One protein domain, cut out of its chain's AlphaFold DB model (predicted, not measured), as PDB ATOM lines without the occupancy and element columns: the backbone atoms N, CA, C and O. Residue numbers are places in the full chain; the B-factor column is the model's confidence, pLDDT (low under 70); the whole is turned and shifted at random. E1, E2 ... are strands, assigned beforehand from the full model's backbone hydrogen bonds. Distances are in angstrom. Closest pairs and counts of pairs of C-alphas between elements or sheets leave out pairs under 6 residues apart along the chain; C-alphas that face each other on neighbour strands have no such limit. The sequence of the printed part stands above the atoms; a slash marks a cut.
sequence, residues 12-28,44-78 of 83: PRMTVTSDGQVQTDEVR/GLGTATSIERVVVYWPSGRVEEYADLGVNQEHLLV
ATOM      1  N   PRO A  12     -46.598   5.946 -16.979       84.94
ATOM      2  CA  PRO A  12     -46.146   7.326 -16.967       84.94
ATOM      3  C   PRO A  12     -47.298   8.234 -16.542       84.94
ATOM      4  O   PRO A  12     -48.429   8.082 -17.009       84.94
ATOM      5  N   ARG A  13     -47.028   9.160 -15.629       87.75
ATOM      6  CA  ARG A  13     -48.059  10.013 -15.029       87.75
ATOM      7  C   ARG A  13     -47.474  11.332 -14.565       87.75
ATOM      8  O   ARG A  13     -46.273  11.419 -14.311       87.75
ATOM      9  N   MET A  14     -48.328  12.329 -14.402       88.75
ATOM     10  CA  MET A  14     -47.959  13.635 -13.877       88.75
ATOM     11  C   MET A  14     -48.857  13.998 -12.698       88.75
ATOM     12  O   MET A  14     -50.078  13.862 -12.764       88.75
ATOM     13  N   THR A  15     -48.241  14.461 -11.617       90.00
ATOM     14  CA  THR A  15     -48.927  14.986 -10.437       90.00
ATOM     15  C   THR A  15     -48.668  16.482 -10.352       90.00
ATOM     16  O   THR A  15     -47.516  16.898 -10.342       90.00
ATOM     17  N   VAL A  16     -49.722  17.284 -10.260       89.25
ATOM     18  CA  VAL A  16     -49.672  18.743 -10.142       89.25
ATOM     19  C   VAL A  16     -50.259  19.151  -8.796       89.25
ATOM     20  O   VAL A  16     -51.303  18.645  -8.393       89.25
ATOM     21  N   THR A  17     -49.574  20.045  -8.091       88.69
ATOM     22  CA  THR A  17     -50.024  20.661  -6.840       88.69
ATOM     23  C   THR A  17     -50.165  22.164  -7.039       88.69
ATOM     24  O   THR A  17     -49.223  22.825  -7.482       88.69
ATOM     25  N   SER A  18     -51.344  22.694  -6.731       87.88
ATOM     26  CA  SER A  18     -51.678  24.113  -6.863       87.88
ATOM     27  C   SER A  18     -52.751  24.503  -5.849       87.88
ATOM     28  O   SER A  18     -53.791  23.844  -5.801       87.88
ATOM     29  N   ASP A  19     -52.527  25.571  -5.084       84.56
ATOM     30  CA  ASP A  19     -53.469  26.094  -4.078       84.56
ATOM     31  C   ASP A  19     -53.890  25.015  -3.061       84.56
ATOM     32  O   ASP A  19     -55.064  24.821  -2.743       84.56
ATOM     33  N   GLY A  20     -52.916  24.208  -2.626       83.19
ATOM     34  CA  GLY A  20     -53.135  23.060  -1.738       83.19
ATOM     35  C   GLY A  20     -53.932  21.890  -2.341       83.19
ATOM     36  O   GLY A  20     -54.156  20.892  -1.651       83.19
ATOM     37  N   GLN A  21     -54.350  21.963  -3.609       85.38
ATOM     38  CA  GLN A  21     -55.000  20.860  -4.319       85.38
ATOM     39  C   GLN A  21     -53.985  20.028  -5.090       85.38
ATOM     40  O   GLN A  21     -53.109  20.562  -5.766       85.38
ATOM     41  N   VAL A  22     -54.150  18.707  -5.036       89.12
ATOM     42  CA  VAL A  22     -53.321  17.749  -5.771       89.12
ATOM     43  C   VAL A  22     -54.165  17.079  -6.845       89.12
ATOM     44  O   VAL A  22     -55.162  16.424  -6.547       89.12
ATOM     45  N   GLN A  23     -53.731  17.202  -8.093       87.75
ATOM     46  CA  GLN A  23     -54.304  16.515  -9.243       87.75
ATOM     47  C   GLN A  23     -53.267  15.549  -9.807       87.75
ATOM     48  O   GLN A  23     -52.080  15.853  -9.858       87.75
ATOM     49  N   THR A  24     -53.689  14.354 -10.205       88.12
ATOM     50  CA  THR A  24     -52.814  13.383 -10.870       88.12
ATOM     51  C   THR A  24     -53.518  12.871 -12.103       88.12
ATOM     52  O   THR A  24     -54.673  12.461 -12.008       88.12
ATOM     53  N   ASP A  25     -52.810  12.875 -13.226       84.88
ATOM     54  CA  ASP A  25     -53.289  12.277 -14.463       84.88
ATOM     55  C   ASP A  25     -52.213  11.384 -15.082       84.88
ATOM     56  O   ASP A  25     -51.010  11.626 -14.945       84.88
ATOM     57  N   GLU A  26     -52.651  10.308 -15.720       83.81
ATOM     58  CA  GLU A  26     -51.774   9.318 -16.337       83.81
ATOM     59  C   GLU A  26     -51.710   9.546 -17.843       83.81
ATOM     60  O   GLU A  26     -52.718   9.772 -18.517       83.81
ATOM     61  N   VAL A  27     -50.511   9.422 -18.403       74.25
ATOM     62  CA  VAL A  27     -50.317   9.491 -19.845       74.25
ATOM     63  C   VAL A  27     -50.884   8.221 -20.460       74.25
ATOM     64  O   VAL A  27     -50.271   7.150 -20.433       74.25
ATOM     65  N   ARG A  28     -52.066   8.336 -21.062       67.06
ATOM     66  CA  ARG A  28     -52.650   7.259 -21.861       67.06
ATOM     67  C   ARG A  28     -51.980   7.221 -23.230       67.06
ATOM     68  O   ARG A  28     -52.519   7.720 -24.213       67.06
ATOM     69  N   GLY A  44     -56.912  21.588 -14.633       74.44
ATOM     70  CA  GLY A  44     -57.764  22.714 -14.269       74.44
ATOM     71  C   GLY A  44     -57.284  23.321 -12.956       74.44
ATOM     72  O   GLY A  44     -57.472  22.716 -11.907       74.44
ATOM     73  N   LEU A  45     -56.670  24.502 -12.996       77.38
ATOM     74  CA  LEU A  45     -56.066  25.139 -11.812       77.38
ATOM     75  C   LEU A  45     -57.034  26.063 -11.043       77.38
ATOM     76  O   LEU A  45     -56.675  26.627 -10.014       77.38
ATOM     77  N   GLY A  46     -58.273  26.223 -11.518       76.25
ATOM     78  CA  GLY A  46     -59.282  27.055 -10.858       76.25
ATOM     79  C   GLY A  46     -58.846  28.520 -10.737       76.25
ATOM     80  O   GLY A  46     -58.604  29.179 -11.745       76.25
ATOM     81  N   THR A  47     -58.768  29.026  -9.503       74.69
ATOM     82  CA  THR A  47     -58.292  30.383  -9.171       74.69
ATOM     83  C   THR A  47     -56.804  30.444  -8.826       74.69
ATOM     84  O   THR A  47     -56.316  31.519  -8.474       74.69
ATOM     85  N   ALA A  48     -56.078  29.323  -8.895       77.69
ATOM     86  CA  ALA A  48     -54.660  29.299  -8.567       77.69
ATOM     87  C   ALA A  48     -53.863  30.164  -9.555       77.69
ATOM     88  O   ALA A  48     -54.033  30.080 -10.772       77.69
ATOM     89  N   THR A  49     -52.977  31.001  -9.021       77.75
ATOM     90  CA  THR A  49     -52.130  31.921  -9.799       77.75
ATOM     91  C   THR A  49     -50.727  31.373 -10.049       77.75
ATOM     92  O   THR A  49     -49.972  31.946 -10.834       77.75
ATOM     93  N   SER A  50     -50.374  30.259  -9.409       80.19
ATOM     94  CA  SER A  50     -49.102  29.555  -9.579       80.19
ATOM     95  C   SER A  50     -49.285  28.054  -9.360       80.19
ATOM     96  O   SER A  50     -50.230  27.621  -8.694       80.19
ATOM     97  N   ILE A  51     -48.391  27.266  -9.949       86.25
ATOM     98  CA  ILE A  51     -48.260  25.838  -9.681       86.25
ATOM     99  C   ILE A  51     -47.106  25.673  -8.697       86.25
ATOM    100  O   ILE A  51     -45.960  25.981  -9.021       86.25
ATOM    101  N   GLU A  52     -47.413  25.164  -7.509       88.38
ATOM    102  CA  GLU A  52     -46.430  24.952  -6.444       88.38
ATOM    103  C   GLU A  52     -45.451  23.844  -6.829       88.38
ATOM    104  O   GLU A  52     -44.246  23.954  -6.604       88.38
ATOM    105  N   ARG A  53     -45.974  22.759  -7.413       89.81
ATOM    106  CA  ARG A  53     -45.183  21.567  -7.711       89.81
ATOM    107  C   ARG A  53     -45.783  20.744  -8.840       89.81
ATOM    108  O   ARG A  53     -46.977  20.463  -8.851       89.81
ATOM    109  N   VAL A  54     -44.933  20.262  -9.732       90.06
ATOM    110  CA  VAL A  54     -45.235  19.267 -10.760       90.06
ATOM    111  C   VAL A  54     -44.248  18.126 -10.614       90.06
ATOM    112  O   VAL A  54     -43.045  18.345 -10.637       90.06
ATOM    113  N   VAL A  55     -44.746  16.903 -10.471       90.75
ATOM    114  CA  VAL A  55     -43.941  15.683 -10.436       90.75
ATOM    115  C   VAL A  55     -44.269  14.855 -11.667       90.75
ATOM    116  O   VAL A  55     -45.405  14.404 -11.825       90.75
ATOM    117  N   VAL A  56     -43.275  14.632 -12.517       89.50
ATOM    118  CA  VAL A  56     -43.386  13.809 -13.720       89.50
ATOM    119  C   VAL A  56     -42.744  12.457 -13.460       89.50
ATOM    120  O   VAL A  56     -41.583  12.371 -13.065       89.50
ATOM    121  N   TYR A  57     -43.501  11.395 -13.699       88.50
ATOM    122  CA  TYR A  57     -43.017  10.021 -13.696       88.50
ATOM    123  C   TYR A  57     -42.845   9.589 -15.149       88.50
ATOM    124  O   TYR A  57     -43.826   9.319 -15.848       88.50
ATOM    125  N   TRP A  58     -41.600   9.553 -15.611       86.88
ATOM    126  CA  TRP A  58     -41.258   9.245 -16.994       86.88
ATOM    127  C   TRP A  58     -41.357   7.744 -17.298       86.88
ATOM    128  O   TRP A  58     -41.159   6.916 -16.403       86.88
ATOM    129  N   PRO A  59     -41.574   7.358 -18.572       82.12
ATOM    130  CA  PRO A  59     -41.578   5.954 -18.989       82.12
ATOM    131  C   PRO A  59     -40.267   5.213 -18.695       82.12
ATOM    132  O   PRO A  59     -40.276   4.003 -18.482       82.12
ATOM    133  N   SER A  60     -39.141   5.930 -18.656       83.75
ATOM    134  CA  SER A  60     -37.830   5.386 -18.279       83.75
ATOM    135  C   SER A  60     -37.732   4.981 -16.803       83.75
ATOM    136  O   SER A  60     -36.763   4.339 -16.398       83.75
ATOM    137  N   GLY A  61     -38.710   5.378 -15.982       83.25
ATOM    138  CA  GLY A  61     -38.673   5.268 -14.529       83.25
ATOM    139  C   GLY A  61     -38.000   6.453 -13.834       83.25
ATOM    140  O   GLY A  61     -37.953   6.470 -12.602       83.25
ATOM    141  N   ARG A  62     -37.496   7.452 -14.575       86.25
ATOM    142  CA  ARG A  62     -37.032   8.712 -13.978       86.25
ATOM    143  C   ARG A  62     -38.210   9.475 -13.381       86.25
ATOM    144  O   ARG A  62     -39.307   9.482 -13.933       86.25
ATOM    145  N   VAL A  63     -37.957  10.141 -12.262       90.00
ATOM    146  CA  VAL A  63     -38.906  11.063 -11.638       90.00
ATOM    147  C   VAL A  63     -38.272  12.440 -11.648       90.00
ATOM    148  O   VAL A  63     -37.146  12.593 -11.178       90.00
ATOM    149  N   GLU A  64     -38.977  13.416 -12.205       91.62
ATOM    150  CA  GLU A  64     -38.547  14.812 -12.231       91.62
ATOM    151  C   GLU A  64     -39.572  15.695 -11.538       91.62
ATOM    152  O   GLU A  64     -40.770  15.412 -11.546       91.62
ATOM    153  N   GLU A  65     -39.077  16.757 -10.917       91.44
ATOM    154  CA  GLU A  65     -39.884  17.718 -10.188       91.44
ATOM    155  C   GLU A  65     -39.620  19.119 -10.732       91.44
ATOM    156  O   GLU A  65     -38.475  19.493 -10.974       91.44
ATOM    157  N   TYR A  66     -40.692  19.882 -10.904       89.81
ATOM    158  CA  TYR A  66     -40.672  21.283 -11.295       89.81
ATOM    159  C   TYR A  66     -41.500  22.065 -10.279       89.81
ATOM    160  O   TYR A  66     -42.568  21.608  -9.876       89.81
ATOM    161  N   ALA A  67     -41.025  23.229  -9.860       88.44
ATOM    162  CA  ALA A  67     -41.714  24.100  -8.914       88.44
ATOM    163  C   ALA A  67     -41.884  25.497  -9.513       88.44
ATOM    164  O   ALA A  67     -41.226  25.833 -10.502       88.44
ATOM    165  N   ASP A  68     -42.776  26.288  -8.918       83.75
ATOM    166  CA  ASP A  68     -42.994  27.699  -9.258       83.75
ATOM    167  C   ASP A  68     -43.318  27.940 -10.746       83.75
ATOM    168  O   ASP A  68     -42.926  28.943 -11.349       83.75
ATOM    169  N   LEU A  69     -44.051  27.012 -11.367       85.31
ATOM    170  CA  LEU A  69     -44.471  27.154 -12.759       85.31
ATOM    171  C   LEU A  69     -45.662  28.121 -12.854       85.31
ATOM    172  O   LEU A  69     -46.633  28.029 -12.100       85.31
ATOM    173  N   GLY A  70     -45.610  29.056 -13.805       81.75
ATOM    174  CA  GLY A  70     -46.713  29.993 -14.040       81.75
ATOM    175  C   GLY A  70     -47.939  29.308 -14.655       81.75
ATOM    176  O   GLY A  70     -47.795  28.362 -15.428       81.75
ATOM    177  N   VAL A  71     -49.135  29.800 -14.340       83.25
ATOM    178  CA  VAL A  71     -50.418  29.279 -14.852       83.25
ATOM    179  C   VAL A  71     -50.787  29.871 -16.219       83.25
ATOM    180  O   VAL A  71     -50.198  30.860 -16.644       83.25
ATOM    181  N   ASN A  72     -51.799  29.300 -16.888       80.19
ATOM    182  CA  ASN A  72     -52.338  29.778 -18.177       80.19
ATOM    183  C   ASN A  72     -51.316  29.830 -19.329       80.19
ATOM    184  O   ASN A  72     -51.421  30.667 -20.223       80.19
ATOM    185  N   GLN A  73     -50.333  28.932 -19.312       82.69
ATOM    186  CA  GLN A  73     -49.344  28.778 -20.374       82.69
ATOM    187  C   GLN A  73     -48.997  27.302 -20.563       82.69
ATOM    188  O   GLN A  73     -49.201  26.481 -19.666       82.69
ATOM    189  N   GLU A  74     -48.462  26.975 -21.732       83.00
ATOM    190  CA  GLU A  74     -47.977  25.634 -22.039       83.00
ATOM    191  C   GLU A  74     -46.548  25.464 -21.511       83.00
ATOM    192  O   GLU A  74     -45.670  26.282 -21.787       83.00
ATOM    193  N   HIS A  75     -46.310  24.386 -20.763       84.75
ATOM    194  CA  HIS A  75     -44.976  24.013 -20.288       84.75
ATOM    195  C   HIS A  75     -44.486  22.785 -21.044       84.75
ATOM    196  O   HIS A  75     -45.040  21.697 -20.891       84.75
ATOM    197  N   LEU A  76     -43.425  22.950 -21.838       86.75
ATOM    198  CA  LEU A  76     -42.737  21.828 -22.468       86.75
ATOM    199  C   LEU A  76     -41.766  21.203 -21.462       86.75
ATOM    200  O   LEU A  76     -40.687  21.738 -21.210       86.75
ATOM    201  N   LEU A  77     -42.149  20.057 -20.905       86.12
ATOM    202  CA  LEU A  77     -41.287  19.266 -20.031       86.12
ATOM    203  C   LEU A  77     -40.574  18.207 -20.872       86.12
ATOM    204  O   LEU A  77     -41.212  17.426 -21.576       86.12
ATOM    205  N   VAL A  78     -39.245  18.189 -20.803       87.12
ATOM    206  CA  VAL A  78     -38.409  17.216 -21.512       87.12
ATOM    207  C   VAL A  78     -37.688  16.366 -20.486       87.12
ATOM    208  O   VAL A  78     -37.028  16.897 -19.591       87.12
TER     209      VAL A  78
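What this domain is: This is residues 12 to 28 and 44 to 78 of the 83 residues of the protein "UnbV_ASPIC domain-containing protein" of Gemmatimonadetes bacterium (UniProt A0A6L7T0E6). One twisted sheet of four antiparallel strands is made of two hairpins side by side, E1 with E2 and E3 with E4. After E4, an edge strand that bends by 56 degrees at residue 67, residues 71 to 78 turn back beyond the E4 edge of the sheet. The printed part has 52 residues, with no named helix and four named strands, E1 to E4 along the chain; the sheet's order is E2, E1, E3, E4, and the class is all strand. The whole is compact, with a radius of gyration of the C-alphas of 10.9 A, and elongated, spanning 33 by 17 by 17 A.

Where its parts are: Find C-alpha 13 at (-48.059, 10.013, -15.029); from there E1 runs 16.7 A to residue 18. Next look at residues 21 to 26, which are E2, 17.0 A long. Past the cut, residues 50 to 57 are E3, 20.9 A. E4, residues 63 to 70, covers 20.6 A, bends by 56 degrees at residue 67 and ends with C-alpha 70 at (-46.713, 29.993, -14.040).

How they stand to each other: Begin at the inner strands E1 and E3, antiparallel at 164 degrees: N 15 and O 55 are within hydrogen-bond range at 2.8 A. In the hairpin of E1 and E2, antiparallel at 164 degrees, look for N 16 and O 23, 2.8 A apart. In the hairpin of E3 and E4, antiparallel at 162 degrees, look for N 54 and O 66, 2.7 A apart. The edge strands E2 and E4 are apart.

The domain as a whole: The C-alphas farthest apart are those of Thr 47 and Ser 60, 33.6 A. Residues 29 to 43 are not printed, and C-alphas 28 and 44 stand 18.0 A apart across this cut, which lies in the link from E2 to E3. The links E1 to E2 and E3 to E4 are tight. The mean pLDDT of the printed part is 84.7, and residue 28 is under 70.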